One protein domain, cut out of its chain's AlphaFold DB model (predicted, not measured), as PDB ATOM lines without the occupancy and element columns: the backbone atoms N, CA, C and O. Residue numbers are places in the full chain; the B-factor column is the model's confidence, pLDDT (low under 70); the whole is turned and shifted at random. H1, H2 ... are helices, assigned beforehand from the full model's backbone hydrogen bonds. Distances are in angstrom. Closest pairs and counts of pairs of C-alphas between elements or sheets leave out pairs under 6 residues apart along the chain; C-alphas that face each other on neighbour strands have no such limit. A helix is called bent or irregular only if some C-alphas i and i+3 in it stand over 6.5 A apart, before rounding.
ATOM      1  N   ILE A 618     -16.287 -29.783 -12.482       68.31
ATOM      2  CA  ILE A 618     -15.550 -28.967 -11.501       68.31
ATOM      3  C   ILE A 618     -15.826 -27.476 -11.768       68.31
ATOM      4  O   ILE A 618     -15.564 -26.983 -12.873       68.31
ATOM      5  N   SER A 619     -16.325 -26.742 -10.767       80.06
ATOM      6  CA  SER A 619     -16.666 -25.327 -10.938       80.06
ATOM      7  C   SER A 619     -15.417 -24.446 -11.047       80.06
ATOM      8  O   SER A 619     -14.331 -24.815 -10.596       80.06
ATOM      9  N   LEU A 620     -15.563 -23.236 -11.605       84.88
ATOM     10  CA  LEU A 620     -14.460 -22.268 -11.659       84.88
ATOM     11  C   LEU A 620     -13.897 -21.973 -10.258       84.88
ATOM     12  O   LEU A 620     -12.684 -21.898 -10.101       84.88
ATOM     13  N   ALA A 621     -14.754 -21.888  -9.235       82.56
ATOM     14  CA  ALA A 621     -14.328 -21.656  -7.856       82.56
ATOM     15  C   ALA A 621     -13.454 -22.797  -7.302       82.56
ATOM     16  O   ALA A 621     -12.485 -22.531  -6.597       82.56
ATOM     17  N   ASP A 622     -13.753 -24.054  -7.644       85.56
ATOM     18  CA  ASP A 622     -12.966 -25.208  -7.191       85.56
ATOM     19  C   ASP A 622     -11.609 -25.283  -7.911       85.56
ATOM     20  O   ASP A 622     -10.587 -25.533  -7.273       85.56
ATOM     21  N   VAL A 623     -11.568 -24.968  -9.217       88.94
ATOM     22  CA  VAL A 623     -10.303 -24.861  -9.971       88.94
ATOM     23  C   VAL A 623      -9.401 -23.759  -9.399       88.94
ATOM     24  O   VAL A 623      -8.184 -23.932  -9.356       88.94
ATOM     25  N   LEU A 624      -9.967 -22.644  -8.921       88.94
ATOM     26  CA  LEU A 624      -9.188 -21.558  -8.317       88.94
ATOM     27  C   LEU A 624      -8.567 -21.940  -6.959       88.94
ATOM     28  O   LEU A 624      -7.468 -21.472  -6.659       88.94
ATOM     29  N   ARG A 625      -9.191 -22.833  -6.171       87.44
ATOM     30  CA  ARG A 625      -8.557 -23.378  -4.949       87.44
ATOM     31  C   ARG A 625      -7.328 -24.220  -5.299       87.44
ATOM     32  O   ARG A 625      -6.234 -23.925  -4.833       87.44
ATOM     33  N   GLU A 626      -7.478 -25.162  -6.228       88.81
ATOM     34  CA  GLU A 626      -6.378 -26.010  -6.713       88.81
ATOM     35  C   GLU A 626      -5.215 -25.213  -7.351       88.81
ATOM     36  O   GLU A 626      -4.046 -25.595  -7.239       88.81
ATOM     37  N   VAL A 627      -5.497 -24.066  -7.985       91.25
ATOM     38  CA  VAL A 627      -4.457 -23.124  -8.444       91.25
ATOM     39  C   VAL A 627      -3.679 -22.527  -7.264       91.25
ATOM     40  O   VAL A 627      -2.450 -22.461  -7.326       91.25
ATOM     41  N   SER A 628      -4.356 -22.140  -6.179       88.94
ATOM     42  CA  SER A 628      -3.715 -21.652  -4.948       88.94
ATOM     43  C   SER A 628      -2.853 -22.734  -4.275       88.94
ATOM     44  O   SER A 628      -1.724 -22.462  -3.854       88.94
ATOM     45  N   ASP A 629      -3.330 -23.980  -4.247       88.69
ATOM     46  CA  ASP A 629      -2.609 -25.123  -3.666       88.69
ATOM     47  C   ASP A 629      -1.343 -25.479  -4.464       88.69
ATOM     48  O   ASP A 629      -0.299 -25.814  -3.888       88.69
ATOM     49  N   ILE A 630      -1.397 -25.356  -5.798       90.62
ATOM     50  CA  ILE A 630      -0.223 -25.439  -6.679       90.62
ATOM     51  C   ILE A 630       0.745 -24.278  -6.447       90.62
ATOM     52  O   ILE A 630       1.946 -24.520  -6.321       90.62
ATOM     53  N   MET A 631       0.251 -23.036  -6.389       86.62
ATOM     54  CA  MET A 631       1.094 -21.850  -6.185       86.62
ATOM     55  C   MET A 631       1.861 -21.893  -4.856       86.62
ATOM     56  O   MET A 631       2.940 -21.314  -4.760       86.62
ATOM     57  N   SER A 632       1.332 -22.613  -3.864       88.25
ATOM     58  CA  SER A 632       1.938 -22.782  -2.540       88.25
ATOM     59  C   SER A 632       3.010 -23.884  -2.474       88.25
ATOM     60  O   SER A 632       3.802 -23.900  -1.537       88.25
ATOM     61  N   ASN A 633       3.067 -24.810  -3.443       87.00
ATOM     62  CA  ASN A 633       3.879 -26.032  -3.351       87.00
ATOM     63  C   ASN A 633       4.764 -26.267  -4.594       87.00
ATOM     64  O   ASN A 633       4.273 -26.791  -5.601       87.00
ATOM     65  N   PRO A 634       6.089 -26.009  -4.534       81.50
ATOM     66  CA  PRO A 634       6.989 -26.137  -5.689       81.50
ATOM     67  C   PRO A 634       6.961 -27.508  -6.383       81.50
ATOM     68  O   PRO A 634       6.862 -27.572  -7.606       81.50
ATOM     69  N   ARG A 635       6.949 -28.615  -5.624       81.75
ATOM     70  CA  ARG A 635       6.847 -29.980  -6.187       81.75
ATOM     71  C   ARG A 635       5.482 -30.255  -6.847       81.75
ATOM     72  O   ARG A 635       5.404 -30.986  -7.830       81.75
ATOM     73  N   SER A 636       4.405 -29.645  -6.343       82.19
ATOM     74  CA  SER A 636       3.057 -29.755  -6.930       82.19
ATOM     75  C   SER A 636       2.960 -28.984  -8.250       82.19
ATOM     76  O   SER A 636       2.364 -29.478  -9.208       82.19
ATOM     77  N   TRP A 637       3.604 -27.813  -8.340       84.94
ATOM     78  CA  TRP A 637       3.706 -27.043  -9.583       84.94
ATOM     79  C   TRP A 637       4.313 -27.865 -10.719       84.94
ATOM     80  O   TRP A 637       3.777 -27.866 -11.825       84.94
ATOM     81  N   GLU A 638       5.404 -28.591 -10.486       83.94
ATOM     82  CA  GLU A 638       6.076 -29.321 -11.567       83.94
ATOM     83  C   GLU A 638       5.236 -30.470 -12.125       83.94
ATOM     84  O   GLU A 638       5.141 -30.602 -13.348       83.94
ATOM     85  N   ASN A 639       4.539 -31.198 -11.250       84.75
ATOM     86  CA  ASN A 639       3.719 -32.348 -11.626       84.75
ATOM     87  C   ASN A 639       2.322 -31.967 -12.155       84.75
ATOM     88  O   ASN A 639       1.800 -32.646 -13.035       84.75
ATOM     89  N   ARG A 640       1.688 -30.904 -11.628       86.25
ATOM     90  CA  ARG A 640       0.256 -30.609 -11.872       86.25
ATOM     91  C   ARG A 640      -0.034 -29.341 -12.692       86.25
ATOM     92  O   ARG A 640      -1.164 -29.167 -13.142       86.25
ATOM     93  N   ARG A 641       0.946 -28.467 -12.971       88.25
ATOM     94  CA  ARG A 641       0.708 -27.186 -13.692       88.25
ATOM     95  C   ARG A 641      -0.024 -27.316 -15.034       88.25
ATOM     96  O   ARG A 641      -0.737 -26.395 -15.421       88.25
ATOM     97  N   GLU A 642       0.146 -28.420 -15.763       87.19
ATOM     98  CA  GLU A 642      -0.379 -28.550 -17.136       87.19
ATOM     99  C   GLU A 642      -1.827 -29.048 -17.177       87.19
ATOM    100  O   GLU A 642      -2.628 -28.543 -17.967       87.19
ATOM    101  N   THR A 643      -2.191 -29.965 -16.276       89.94
ATOM    102  CA  THR A 643      -3.586 -30.389 -16.092       89.94
ATOM    103  C   THR A 643      -4.422 -29.231 -15.557       89.94
ATOM    104  O   THR A 643      -5.496 -28.956 -16.092       89.94
ATOM    105  N   ILE A 644      -3.900 -28.489 -14.577       90.69
ATOM    106  CA  ILE A 644      -4.617 -27.369 -13.958       90.69
ATOM    107  C   ILE A 644      -4.687 -26.153 -14.894       90.69
ATOM    108  O   ILE A 644      -5.730 -25.505 -14.951       90.69
ATOM    109  N   PHE A 645      -3.675 -25.905 -15.737       92.31
ATOM    110  CA  PHE A 645      -3.781 -24.899 -16.802       92.31
ATOM    111  C   PHE A 645      -4.905 -25.211 -17.803       92.31
ATOM    112  O   PHE A 645      -5.694 -24.322 -18.117       92.31
ATOM    113  N   GLU A 646      -5.024 -26.446 -18.305       90.81
ATOM    114  CA  GLU A 646      -6.103 -26.779 -19.250       90.81
ATOM    115  C   GLU A 646      -7.482 -26.902 -18.569       90.81
ATOM    116  O   GLU A 646      -8.490 -26.679 -19.240       90.81
ATOM    117  N   LEU A 647      -7.563 -27.184 -17.261       90.75
ATOM    118  CA  LEU A 647      -8.809 -27.060 -16.485       90.75
ATOM    119  C   LEU A 647      -9.232 -25.590 -16.340       90.75
ATOM    120  O   LEU A 647     -10.352 -25.241 -16.716       90.75
ATOM    121  N   LEU A 648      -8.325 -24.718 -15.887       90.94
ATOM    122  CA  LEU A 648      -8.553 -23.275 -15.752       90.94
ATOM    123  C   LEU A 648      -8.943 -22.652 -17.099       90.94
ATOM    124  O   LEU A 648      -9.952 -21.960 -17.194       90.94
ATOM    125  N   ARG A 649      -8.207 -22.969 -18.171       90.75
ATOM    126  CA  ARG A 649      -8.490 -22.494 -19.533       90.75
ATOM    127  C   ARG A 649      -9.872 -22.918 -20.030       90.75
ATOM    128  O   ARG A 649     -10.552 -22.104 -20.647       90.75
ATOM    129  N   ARG A 650     -10.308 -24.156 -19.766       88.50
ATOM    130  CA  ARG A 650     -11.665 -24.612 -20.123       88.50
ATOM    131  C   ARG A 650     -12.728 -23.875 -19.322       88.50
ATOM    132  O   ARG A 650     -13.662 -23.363 -19.925       88.50
ATOM    133  N   SER A 651     -12.557 -23.790 -18.005       86.62
ATOM    134  CA  SER A 651     -13.527 -23.162 -17.108       86.62
ATOM    135  C   SER A 651     -13.709 -21.670 -17.431       86.62
ATOM    136  O   SER A 651     -14.832 -21.220 -17.638       86.62
ATOM    137  N   LEU A 652     -12.614 -20.928 -17.647       87.19
ATOM    138  CA  LEU A 652     -12.662 -19.524 -18.079       87.19
ATOM    139  C   LEU A 652     -13.322 -19.337 -19.455       87.19
ATOM    140  O   LEU A 652     -14.167 -18.459 -19.611       87.19
ATOM    141  N   LEU A 653     -12.991 -20.170 -20.452       86.56
ATOM    142  CA  LEU A 653     -13.597 -20.090 -21.792       86.56
ATOM    143  C   LEU A 653     -15.055 -20.586 -21.840       86.56
ATOM    144  O   LEU A 653     -15.749 -20.320 -22.820       86.56
ATOM    145  N   GLN A 654     -15.517 -21.312 -20.821       82.69
ATOM    146  CA  GLN A 654     -16.905 -21.747 -20.674       82.69
ATOM    147  C   GLN A 654     -17.737 -20.689 -19.934       82.69
ATOM    148  O   GLN A 654     -18.807 -20.324 -20.413       82.69
ATOM    149  N   SER A 655     -17.227 -20.122 -18.836       76.12
ATOM    150  CA  SER A 655     -17.882 -19.016 -18.123       76.12
ATOM    151  C   SER A 655     -17.938 -17.728 -18.956       76.12
ATOM    152  O   SER A 655     -18.979 -17.076 -19.002       76.12
ATOM    153  N   GLY A 656     -16.865 -17.410 -19.692       72.69
ATOM    154  CA  GLY A 656     -16.791 -16.274 -20.624       72.69
ATOM    155  C   GLY A 656     -17.529 -16.463 -21.958       72.69
ATOM    156  O   GLY A 656     -17.383 -15.638 -22.851       72.69
ATOM    157  N   ARG A 657     -18.288 -17.556 -22.128       73.12
ATOM    158  CA  ARG A 657     -19.279 -17.732 -23.215       73.12
ATOM    159  C   ARG A 657     -20.722 -17.538 -22.758       73.12
ATOM    160  O   ARG A 657     -21.616 -17.494 -23.594       73.12
ATOM    161  N   ASN A 658     -20.927 -17.486 -21.446       64.19
ATOM    162  CA  ASN A 658     -22.231 -17.395 -20.805       64.19
ATOM    163  C   ASN A 658     -22.400 -16.038 -20.097       64.19
ATOM    164  O   ASN A 658     -23.270 -15.921 -19.240       64.19
ATOM    165  N   ASP A 659     -21.500 -15.079 -20.363       57.88
ATOM    166  CA  ASP A 659     -21.376 -13.767 -19.707       57.88
ATOM    167  C   ASP A 659     -21.448 -13.843 -18.165       57.88
ATOM    168  O   ASP A 659     -21.966 -12.974 -17.471       57.88
ATOM    169  N   SER A 660     -20.910 -14.943 -17.621       63.28
ATOM    170  CA  SER A 660     -21.156 -15.442 -16.261       63.28
ATOM    171  C   SER A 660     -19.834 -15.800 -15.562       63.28
ATOM    172  O   SER A 660     -19.699 -16.833 -14.905       63.28
ATOM    173  N   LEU A 661     -18.816 -14.946 -15.722       69.88
ATOM    174  CA  LEU A 661     -17.530 -15.091 -15.025       69.88
ATOM    175  C   LEU A 661     -17.681 -14.880 -13.513       69.88
ATOM    176  O   LEU A 661     -17.242 -15.724 -12.737       69.88
ATOM    177  N   ASP A 662     -18.343 -13.800 -13.096       68.19
ATOM    178  CA  ASP A 662     -18.381 -13.384 -11.686       68.19
ATOM    179  C   ASP A 662     -19.602 -13.882 -10.906       68.19
ATOM    180  O   ASP A 662     -19.528 -14.053  -9.689       68.19
ATOM    181  N   SER A 663     -20.709 -14.198 -11.588       62.16
ATOM    182  CA  SER A 663     -22.004 -14.529 -10.964       62.16
ATOM    183  C   SER A 663     -22.022 -15.835 -10.150       62.16
ATOM    184  O   SER A 663     -23.061 -16.202  -9.606       62.16
ATOM    185  N   LYS A 664     -20.906 -16.574 -10.118       60.34
ATOM    186  CA  LYS A 664     -20.706 -17.811  -9.342       60.34
ATOM    187  C   LYS A 664     -19.419 -17.784  -8.500       60.34
ATOM    188  O   LYS A 664     -19.034 -18.805  -7.936       60.34
ATOM    189  N   LEU A 665     -18.739 -16.635  -8.410       67.62
ATOM    190  CA  LEU A 665     -17.476 -16.464  -7.684       67.62
ATOM    191  C   LEU A 665     -17.688 -15.772  -6.330       67.62
ATOM    192  O   LEU A 665     -17.253 -14.643  -6.115       67.62
ATOM    193  N   HIS A 666     -18.287 -16.491  -5.379       59.91
ATOM    194  CA  HIS A 666     -18.360 -16.077  -3.967       59.91
ATOM    195  C   HIS A 666     -17.060 -16.367  -3.177       59.91
ATOM    196  O   HIS A 666     -17.081 -16.481  -1.956       59.91
ATOM    197  N   GLY A 667     -15.929 -16.538  -3.872       62.47
ATOM    198  CA  GLY A 667     -14.609 -16.728  -3.266       62.47
ATOM    199  C   GLY A 667     -13.890 -15.401  -2.978       62.47
ATOM    200  O   GLY A 667     -14.242 -14.379  -3.574       62.47
ATOM    201  N   PRO A 668     -12.867 -15.411  -2.099       72.62
ATOM    202  CA  PRO A 668     -12.053 -14.235  -1.801       72.62
ATOM    203  C   PRO A 668     -11.209 -13.825  -3.014       72.62
ATOM    204  O   PRO A 668     -10.717 -14.677  -3.758       72.62
ATOM    205  N   ASP A 669     -10.979 -12.524  -3.185       78.62
ATOM    206  CA  ASP A 669     -10.287 -11.965  -4.359       78.62
ATOM    207  C   ASP A 669      -8.816 -12.412  -4.492       78.62
ATOM    208  O   ASP A 669      -8.265 -12.436  -5.593       78.62
ATOM    209  N   SER A 670      -8.204 -12.898  -3.408       82.25
ATOM    210  CA  SER A 670      -6.896 -13.572  -3.431       82.25
ATOM    211  C   SER A 670      -6.869 -14.833  -4.311       82.25
ATOM    212  O   SER A 670      -5.821 -15.182  -4.851       82.25
ATOM    213  N   SER A 671      -8.011 -15.500  -4.518       84.06
ATOM    214  CA  SER A 671      -8.130 -16.629  -5.460       84.06
ATOM    215  C   SER A 671      -8.074 -16.190  -6.932       84.06
ATOM    216  O   SER A 671      -7.633 -16.947  -7.796       84.06
ATOM    217  N   ILE A 672      -8.455 -14.941  -7.217       87.06
ATOM    218  CA  ILE A 672      -8.331 -14.316  -8.538       87.06
ATOM    219  C   ILE A 672      -6.899 -13.792  -8.733       87.06
ATOM    220  O   ILE A 672      -6.306 -13.999  -9.794       87.06
ATOM    221  N   GLU A 673      -6.292 -13.195  -7.701       87.94
ATOM    222  CA  GLU A 673      -4.877 -12.797  -7.720       87.94
ATOM    223  C   GLU A 673      -3.946 -13.993  -7.987       87.94
ATOM    224  O   GLU A 673      -3.098 -13.928  -8.881       87.94
ATOM    225  N   THR A 674      -4.108 -15.113  -7.271       89.81
ATOM    226  CA  THR A 674      -3.262 -16.303  -7.481       89.81
ATOM    227  C   THR A 674      -3.422 -16.896  -8.882       89.81
ATOM    228  O   THR A 674      -2.434 -17.367  -9.448       89.81
ATOM    229  N   ALA A 675      -4.603 -16.794  -9.500       90.81
ATOM    230  CA  ALA A 675      -4.813 -17.179 -10.896       90.81
ATOM    231  C   ALA A 675      -4.106 -16.251 -11.899       90.81
ATOM    232  O   ALA A 675      -3.514 -16.740 -12.868       90.81
ATOM    233  N   TRP A 676      -4.085 -14.934 -11.657       90.44
ATOM    234  CA  TRP A 676      -3.266 -14.001 -12.441       90.44
ATOM    235  C   TRP A 676      -1.769 -14.328 -12.317       90.44
ATOM    236  O   TRP A 676      -1.085 -14.462 -13.336       90.44
ATOM    237  N   LEU A 677      -1.266 -14.541 -11.095       91.25
ATOM    238  CA  LEU A 677       0.133 -14.915 -10.843       91.25
ATOM    239  C   LEU A 677       0.510 -16.250 -11.513       91.25
ATOM    240  O   LEU A 677       1.577 -16.353 -12.125       91.25
ATOM    241  N   PHE A 678      -0.377 -17.251 -11.468       91.94
ATOM    242  CA  PHE A 678      -0.218 -18.548 -12.136       91.94
ATOM    243  C   PHE A 678      -0.084 -18.394 -13.663       91.94
ATOM    244  O   PHE A 678       0.877 -18.893 -14.261       91.94
ATOM    245  N   LEU A 679      -0.999 -17.651 -14.303       91.12
ATOM    246  CA  LEU A 679      -0.989 -17.430 -15.754       91.12
ATOM    247  C   LEU A 679       0.236 -16.624 -16.217       91.12
ATOM    248  O   LEU A 679       0.874 -17.001 -17.205       91.12
ATOM    249  N   LEU A 680       0.610 -15.559 -15.501       89.12
ATOM    250  CA  LEU A 680       1.799 -14.754 -15.810       89.12
ATOM    251  C   LEU A 680       3.094 -15.568 -15.638       89.12
ATOM    252  O   LEU A 680       3.966 -15.543 -16.512       89.12
ATOM    253  N   THR A 681       3.188 -16.384 -14.583       89.00
ATOM    254  CA  THR A 681       4.336 -17.276 -14.348       89.00
ATOM    255  C   THR A 681       4.467 -18.340 -15.445       89.00
ATOM    256  O   THR A 681       5.571 -18.584 -15.938       89.00
ATOM    257  N   LEU A 682       3.358 -18.935 -15.905       88.00
ATOM    258  CA  LEU A 682       3.363 -19.855 -17.052       88.00
ATOM    259  C   LEU A 682       3.775 -19.167 -18.363       88.00
ATOM    260  O   LEU A 682       4.483 -19.779 -19.170       88.00
ATOM    261  N   ARG A 683       3.377 -17.903 -18.568       85.94
ATOM    262  CA  ARG A 683       3.732 -17.098 -19.751       85.94
ATOM    263  C   ARG A 683       5.231 -16.804 -19.805       85.94
ATOM    264  O   ARG A 683       5.825 -16.935 -20.873       85.94
ATOM    265  N   ARG A 684       5.845 -16.503 -18.651       82.62
ATOM    266  CA  ARG A 684       7.300 -16.315 -18.489       82.62
ATOM    267  C   ARG A 684       8.083 -17.622 -18.668       82.62
ATOM    268  O   ARG A 684       9.107 -17.624 -19.341       82.62
ATOM    269  N   ARG A 685       7.605 -18.739 -18.099       81.25
ATOM    270  CA  ARG A 685       8.319 -20.034 -18.117       81.25
ATOM    271  C   ARG A 685       8.098 -20.892 -19.376       81.25
ATOM    272  O   ARG A 685       8.846 -21.844 -19.569       81.25
ATOM    273  N   SER A 686       7.095 -20.623 -20.223       76.81
ATOM    274  CA  SER A 686       6.799 -21.479 -21.394       76.81
ATOM    275  C   SER A 686       6.416 -20.708 -22.678       76.81
ATOM    276  O   SER A 686       5.231 -20.585 -22.999       76.81
ATOM    277  N   PRO A 687       7.397 -20.247 -23.491       70.44
ATOM    278  CA  PRO A 687       7.127 -19.446 -24.696       70.44
ATOM    279  C   PRO A 687       6.278 -20.186 -25.746       70.44
ATOM    280  O   PRO A 687       5.470 -19.577 -26.441       70.44
ATOM    281  N   VAL A 688       6.378 -21.520 -25.805       74.12
ATOM    282  CA  VAL A 688       5.604 -22.386 -26.719       74.12
ATOM    283  C   VAL A 688       4.082 -22.253 -26.521       74.12
ATOM    284  O   VAL A 688       3.315 -22.528 -27.443       74.12
ATOM    285  N   ARG A 689       3.624 -21.821 -25.335       74.94
ATOM    286  CA  ARG A 689       2.199 -21.766 -24.966       74.94
ATOM    287  C   ARG A 689       1.559 -20.382 -25.018       74.94
ATOM    288  O   ARG A 689       0.343 -20.316 -24.846       74.94
ATOM    289  N   GLN A 690       2.318 -19.317 -25.297       81.06
ATOM    290  CA  GLN A 690       1.853 -17.922 -25.199       81.06
ATOM    291  C   GLN A 690       0.458 -17.708 -25.805       81.06
ATOM    292  O   GLN A 690      -0.441 -17.310 -25.078       81.06
ATOM    293  N   ARG A 691       0.211 -18.147 -27.050       83.94
ATOM    294  CA  ARG A 691      -1.105 -18.022 -27.715       83.94
ATOM    295  C   ARG A 691      -2.294 -18.579 -26.912       83.94
ATOM    296  O   ARG A 691      -3.345 -17.950 -26.900       83.94
ATOM    297  N   ARG A 692      -2.149 -19.727 -26.230       87.06
ATOM    298  CA  ARG A 692      -3.221 -20.307 -25.386       87.06
ATOM    299  C   ARG A 692      -3.425 -19.532 -24.090       87.06
ATOM    300  O   ARG A 692      -4.526 -19.528 -23.556       87.06
ATOM    301  N   ILE A 693      -2.365 -18.912 -23.577       87.50
ATOM    302  CA  ILE A 693      -2.431 -18.045 -22.399       87.50
ATOM    303  C   ILE A 693      -3.078 -16.713 -22.801       87.50
ATOM    304  O   ILE A 693      -3.961 -16.237 -22.104       87.50
ATOM    305  N   ASP A 694      -2.729 -16.163 -23.967       84.25
ATOM    306  CA  ASP A 694      -3.312 -14.937 -24.517       84.25
ATOM    307  C   ASP A 694      -4.823 -15.076 -24.810       84.25
ATOM    308  O   ASP A 694      -5.561 -14.103 -24.685       84.25
ATOM    309  N   GLU A 695      -5.311 -16.279 -25.139       85.88
ATOM    310  CA  GLU A 695      -6.751 -16.599 -25.177       85.88
ATOM    311  C   GLU A 695      -7.411 -16.448 -23.793       85.88
ATOM    312  O   GLU A 695      -8.445 -15.789 -23.681       85.88
ATOM    313  N   CYS A 696      -6.805 -16.993 -22.729       87.75
ATOM    314  CA  CYS A 696      -7.294 -16.810 -21.356       87.75
ATOM    315  C   CYS A 696      -7.237 -15.338 -20.932       87.75
ATOM    316  O   CYS A 696      -8.217 -14.816 -20.415       87.75
ATOM    317  N   LEU A 697      -6.128 -14.645 -21.206       85.75
ATOM    318  CA  LEU A 697      -5.952 -13.226 -20.882       85.75
ATOM    319  C   LEU A 697      -6.982 -12.331 -21.593       85.75
ATOM    320  O   LEU A 697      -7.331 -11.283 -21.062       85.75
ATOM    321  N   LYS A 698      -7.491 -12.730 -22.768       85.69
ATOM    322  CA  LYS A 698      -8.620 -12.052 -23.427       85.69
ATOM    323  C   LYS A 698      -9.948 -12.320 -22.719       85.69
ATOM    324  O   LYS A 698     -10.687 -11.371 -22.499       85.69
ATOM    325  N   ALA A 699     -10.219 -13.562 -22.315       84.12
ATOM    326  CA  ALA A 699     -11.427 -13.908 -21.559       84.12
ATOM    327  C   ALA A 699     -11.463 -13.282 -20.148       84.12
ATOM    328  O   ALA A 699     -12.537 -13.024 -19.625       84.12
ATOM    329  N   LEU A 700     -10.307 -12.999 -19.538       85.06
ATOM    330  CA  LEU A 700     -10.235 -12.291 -18.252       85.06
ATOM    331  C   LEU A 700     -10.408 -10.768 -18.369       85.06
ATOM    332  O   LEU A 700     -10.724 -10.116 -17.380       85.06
ATOM    333  N   ARG A 701     -10.217 -10.188 -19.562       79.31
ATOM    334  CA  ARG A 701     -10.396  -8.744 -19.804       79.31
ATOM    335  C   ARG A 701     -11.855  -8.317 -19.947       79.31
ATOM    336  O   ARG A 701     -12.116  -7.124 -19.893       79.31
ATOM    337  N   SER A 702     -12.786  -9.253 -20.132       81.56
ATOM    338  CA  SER A 702     -14.227  -8.972 -20.205       81.56
ATOM    339  C   SER A 702     -14.927  -8.994 -18.837       81.56
ATOM    340  O   SER A 702     -16.149  -9.071 -18.787       81.56
ATOM    341  N   SER A 703     -14.171  -8.960 -17.733       84.19
ATOM    342  CA  SER A 703     -14.695  -8.739 -16.381       84.19
ATOM    343  C   SER A 703     -13.923  -7.614 -15.694       84.19
ATOM    344  O   SER A 703     -12.703  -7.693 -15.508       84.19
ATOM    345  N   ASP A 704     -14.655  -6.591 -15.256       81.69
ATOM    346  CA  ASP A 704     -14.091  -5.466 -14.515       81.69
ATOM    347  C   ASP A 704     -13.541  -5.888 -13.150       81.69
ATOM    348  O   ASP A 704     -12.489  -5.394 -12.749       81.69
ATOM    349  N   ARG A 705     -14.165  -6.864 -12.467       85.62
ATOM    350  CA  ARG A 705     -13.669  -7.395 -11.181       85.62
ATOM    351  C   ARG A 705     -12.281  -8.013 -11.343       85.62
ATOM    352  O   ARG A 705     -11.364  -7.696 -10.586       85.62
ATOM    353  N   TRP A 706     -12.097  -8.853 -12.363       87.38
ATOM    354  CA  TRP A 706     -10.805  -9.489 -12.638       87.38
ATOM    355  C   TRP A 706      -9.725  -8.470 -13.022       87.38
ATOM    356  O   TRP A 706      -8.572  -8.620 -12.610       87.38
ATOM    357  N   MET A 707     -10.093  -7.415 -13.755       86.88
ATOM    358  CA  MET A 707      -9.196  -6.311 -14.113       86.88
ATOM    359  C   MET A 707      -8.884  -5.373 -12.932       86.88
ATOM    360  O   MET A 707      -7.762  -4.875 -12.831       86.88
ATOM    361  N   GLN A 708      -9.829  -5.152 -12.016       86.12
ATOM    362  CA  GLN A 708      -9.637  -4.365 -10.797       86.12
ATOM    363  C   GLN A 708      -8.640  -5.046  -9.851       86.12
ATOM    364  O   GLN A 708      -7.694  -4.403  -9.399       86.12
ATOM    365  N   ILE A 709      -8.781  -6.356  -9.635       87.06
ATOM    366  CA  ILE A 709      -7.865  -7.145  -8.794       87.06
ATOM    367  C   ILE A 709      -6.455  -7.179  -9.405       87.06
ATOM    368  O   ILE A 709      -5.467  -7.004  -8.693       87.06
ATOM    369  N   LEU A 710      -6.341  -7.297 -10.736       87.12
ATOM    370  CA  LEU A 710      -5.057  -7.171 -11.438       87.12
ATOM    371  C   LEU A 710      -4.406  -5.792 -11.230       87.12
ATOM    372  O   LEU A 710      -3.186  -5.715 -11.098       87.12
ATOM    373  N   ARG A 711      -5.184  -4.702 -11.202       84.94
ATOM    374  CA  ARG A 711      -4.681  -3.341 -10.927       84.94
ATOM    375  C   ARG A 711      -4.264  -3.143  -9.463       84.94
ATOM    376  O   ARG A 711      -3.368  -2.349  -9.206       84.94
ATOM    377  N   GLN A 712      -4.895  -3.849  -8.524       85.81
ATOM    378  CA  GLN A 712      -4.617  -3.752  -7.085       85.81
ATOM    379  C   GLN A 712      -3.438  -4.636  -6.628       85.81
ATOM    380  O   GLN A 712      -2.742  -4.275  -5.681       85.81
ATOM    381  N   SER A 713      -3.170  -5.765  -7.298       87.31
ATOM    382  CA  SER A 713      -2.029  -6.635  -6.977       87.31
ATOM    383  C   SER A 713      -0.700  -6.066  -7.488       87.31
ATOM    384  O   SER A 713      -0.369  -6.163  -8.673       87.31
ATOM    385  N   SER A 714       0.124  -5.556  -6.571       84.56
ATOM    386  CA  SER A 714       1.505  -5.142  -6.857       84.56
ATOM    387  C   SER A 714       2.347  -6.276  -7.459       84.56
ATOM    388  O   SER A 714       3.092  -6.053  -8.408       84.56
ATOM    389  N   ARG A 715       2.169  -7.508  -6.970       84.44
ATOM    390  CA  ARG A 715       2.891  -8.715  -7.415       84.44
ATOM    391  C   ARG A 715       2.552  -9.101  -8.857       84.44
ATOM    392  O   ARG A 715       3.418  -9.554  -9.605       84.44
ATOM    393  N   ALA A 716       1.293  -8.932  -9.263       82.12
ATOM    394  CA  ALA A 716       0.880  -9.176 -10.642       82.12
ATOM    395  C   ALA A 716       1.371  -8.063 -11.586       82.12
ATOM    396  O   ALA A 716       1.769  -8.364 -12.713       82.12
ATOM    397  N   GLN A 717       1.407  -6.808 -11.121       83.50
ATOM    398  CA  GLN A 717       1.985  -5.685 -11.870       83.50
ATOM    399  C   GLN A 717       3.509  -5.803 -12.030       83.50
ATOM    400  O   GLN A 717       4.018  -5.536 -13.113       83.50
ATOM    401  N   GLU A 718       4.239  -6.278 -11.019       83.12
ATOM    402  CA  GLU A 718       5.689  -6.532 -11.087       83.12
ATOM    403  C   GLU A 718       6.038  -7.525 -12.213       83.12
ATOM    404  O   GLU A 718       6.848  -7.227 -13.094       83.12
ATOM    405  N   LEU A 719       5.331  -8.663 -12.277       78.94
ATOM    406  CA  LEU A 719       5.481  -9.653 -13.358       78.94
ATOM    407  C   LEU A 719       5.087  -9.122 -14.752       78.94
ATOM    408  O   LEU A 719       5.454  -9.729 -15.768       78.94
ATOM    409  N   LEU A 720       4.342  -8.014 -14.807       75.44
ATOM    410  CA  LEU A 720       3.930  -7.324 -16.029       75.44
ATOM    411  C   LEU A 720       4.939  -6.236 -16.447       75.44
ATOM    412  O   LEU A 720       5.232  -6.111 -17.635       75.44
ATOM    413  N   GLY A 721       5.508  -5.493 -15.492       63.56
ATOM    414  CA  GLY A 721       6.513  -4.446 -15.721       63.56
ATOM    415  C   GLY A 721       7.839  -4.988 -16.262       63.56
ATOM    416  O   GLY A 721       8.449  -4.381 -17.144       63.56
ATOM    417  N   ASP A 722       8.207  -6.203 -15.846       54.72
ATOM    418  CA  ASP A 722       9.354  -6.974 -16.355       54.72
ATOM    419  C   ASP A 722       9.291  -7.269 -17.878       54.72
ATOM    420  O   ASP A 722      10.249  -7.770 -18.465       54.72
ATOM    421  N   GLN A 723       8.164  -6.983 -18.548       51.25
ATOM    422  CA  GLN A 723       7.975  -7.182 -19.995       51.25
ATOM    423  C   GLN A 723       8.408  -5.978 -20.857       51.25
ATOM    424  O   GLN A 723       8.365  -6.062 -22.087       51.25
TER     425      GLN A 723
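Overview. This is residues 618 to 723 of the 912 residues of the protein "RRS1 protein" of Symbiodinium sp. KB8 (UniProt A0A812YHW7). Three helix pairs stack in layers: the hairpin of H1 and H2, the longest helix, packs on the hairpin of H3 and H4, and short H5 and H6 cover H3's other side. The printed part has 106 residues, with H1 to H6 in chain order and no named strand. It is all helix and compact, radius of gyration of the C-alphas 12.8 A, spanning 32 by 30 by 26 A.

Along the chain. H2, residues 634 to 655, 28.7 A long, has a kink of 68 degrees near residue 641 and is irregular, C-alphas 639 and 642 being 7.8 A apart. H1 is residues 620 to 631, from C-alpha 620 at (-14.460, -22.268, -11.659). H3 is residues 670 to 685, 22.1 A. H4, residues 687 to 700, is irregular, C-alphas 688 and 691 being 8.1 A apart. H5 is residues 704 to 712; H6, residues 714 to 721, ends at C-alpha 721 (6.513, -4.446, -15.721).

Arrangement. H2 touches H1, closest C-alphas Trp 637 and Ile 630, 5.1 A. H3, the hub, touches H1, H4, H5 and H6, for instance H6 at C-alphas Leu 677 and Ala 716, 5.8 A. Every O i to N i+4 pair is within hydrogen-bond range in H1, H3, H5 and H6; 15 of 18 in H2, 7 of 10 in H4.

Size, cuts and confidence. The printed part has no cut. The link from H2 to H3 is long. Residues 618, 658 to 667 and 721 to 723 have pLDDT under 70.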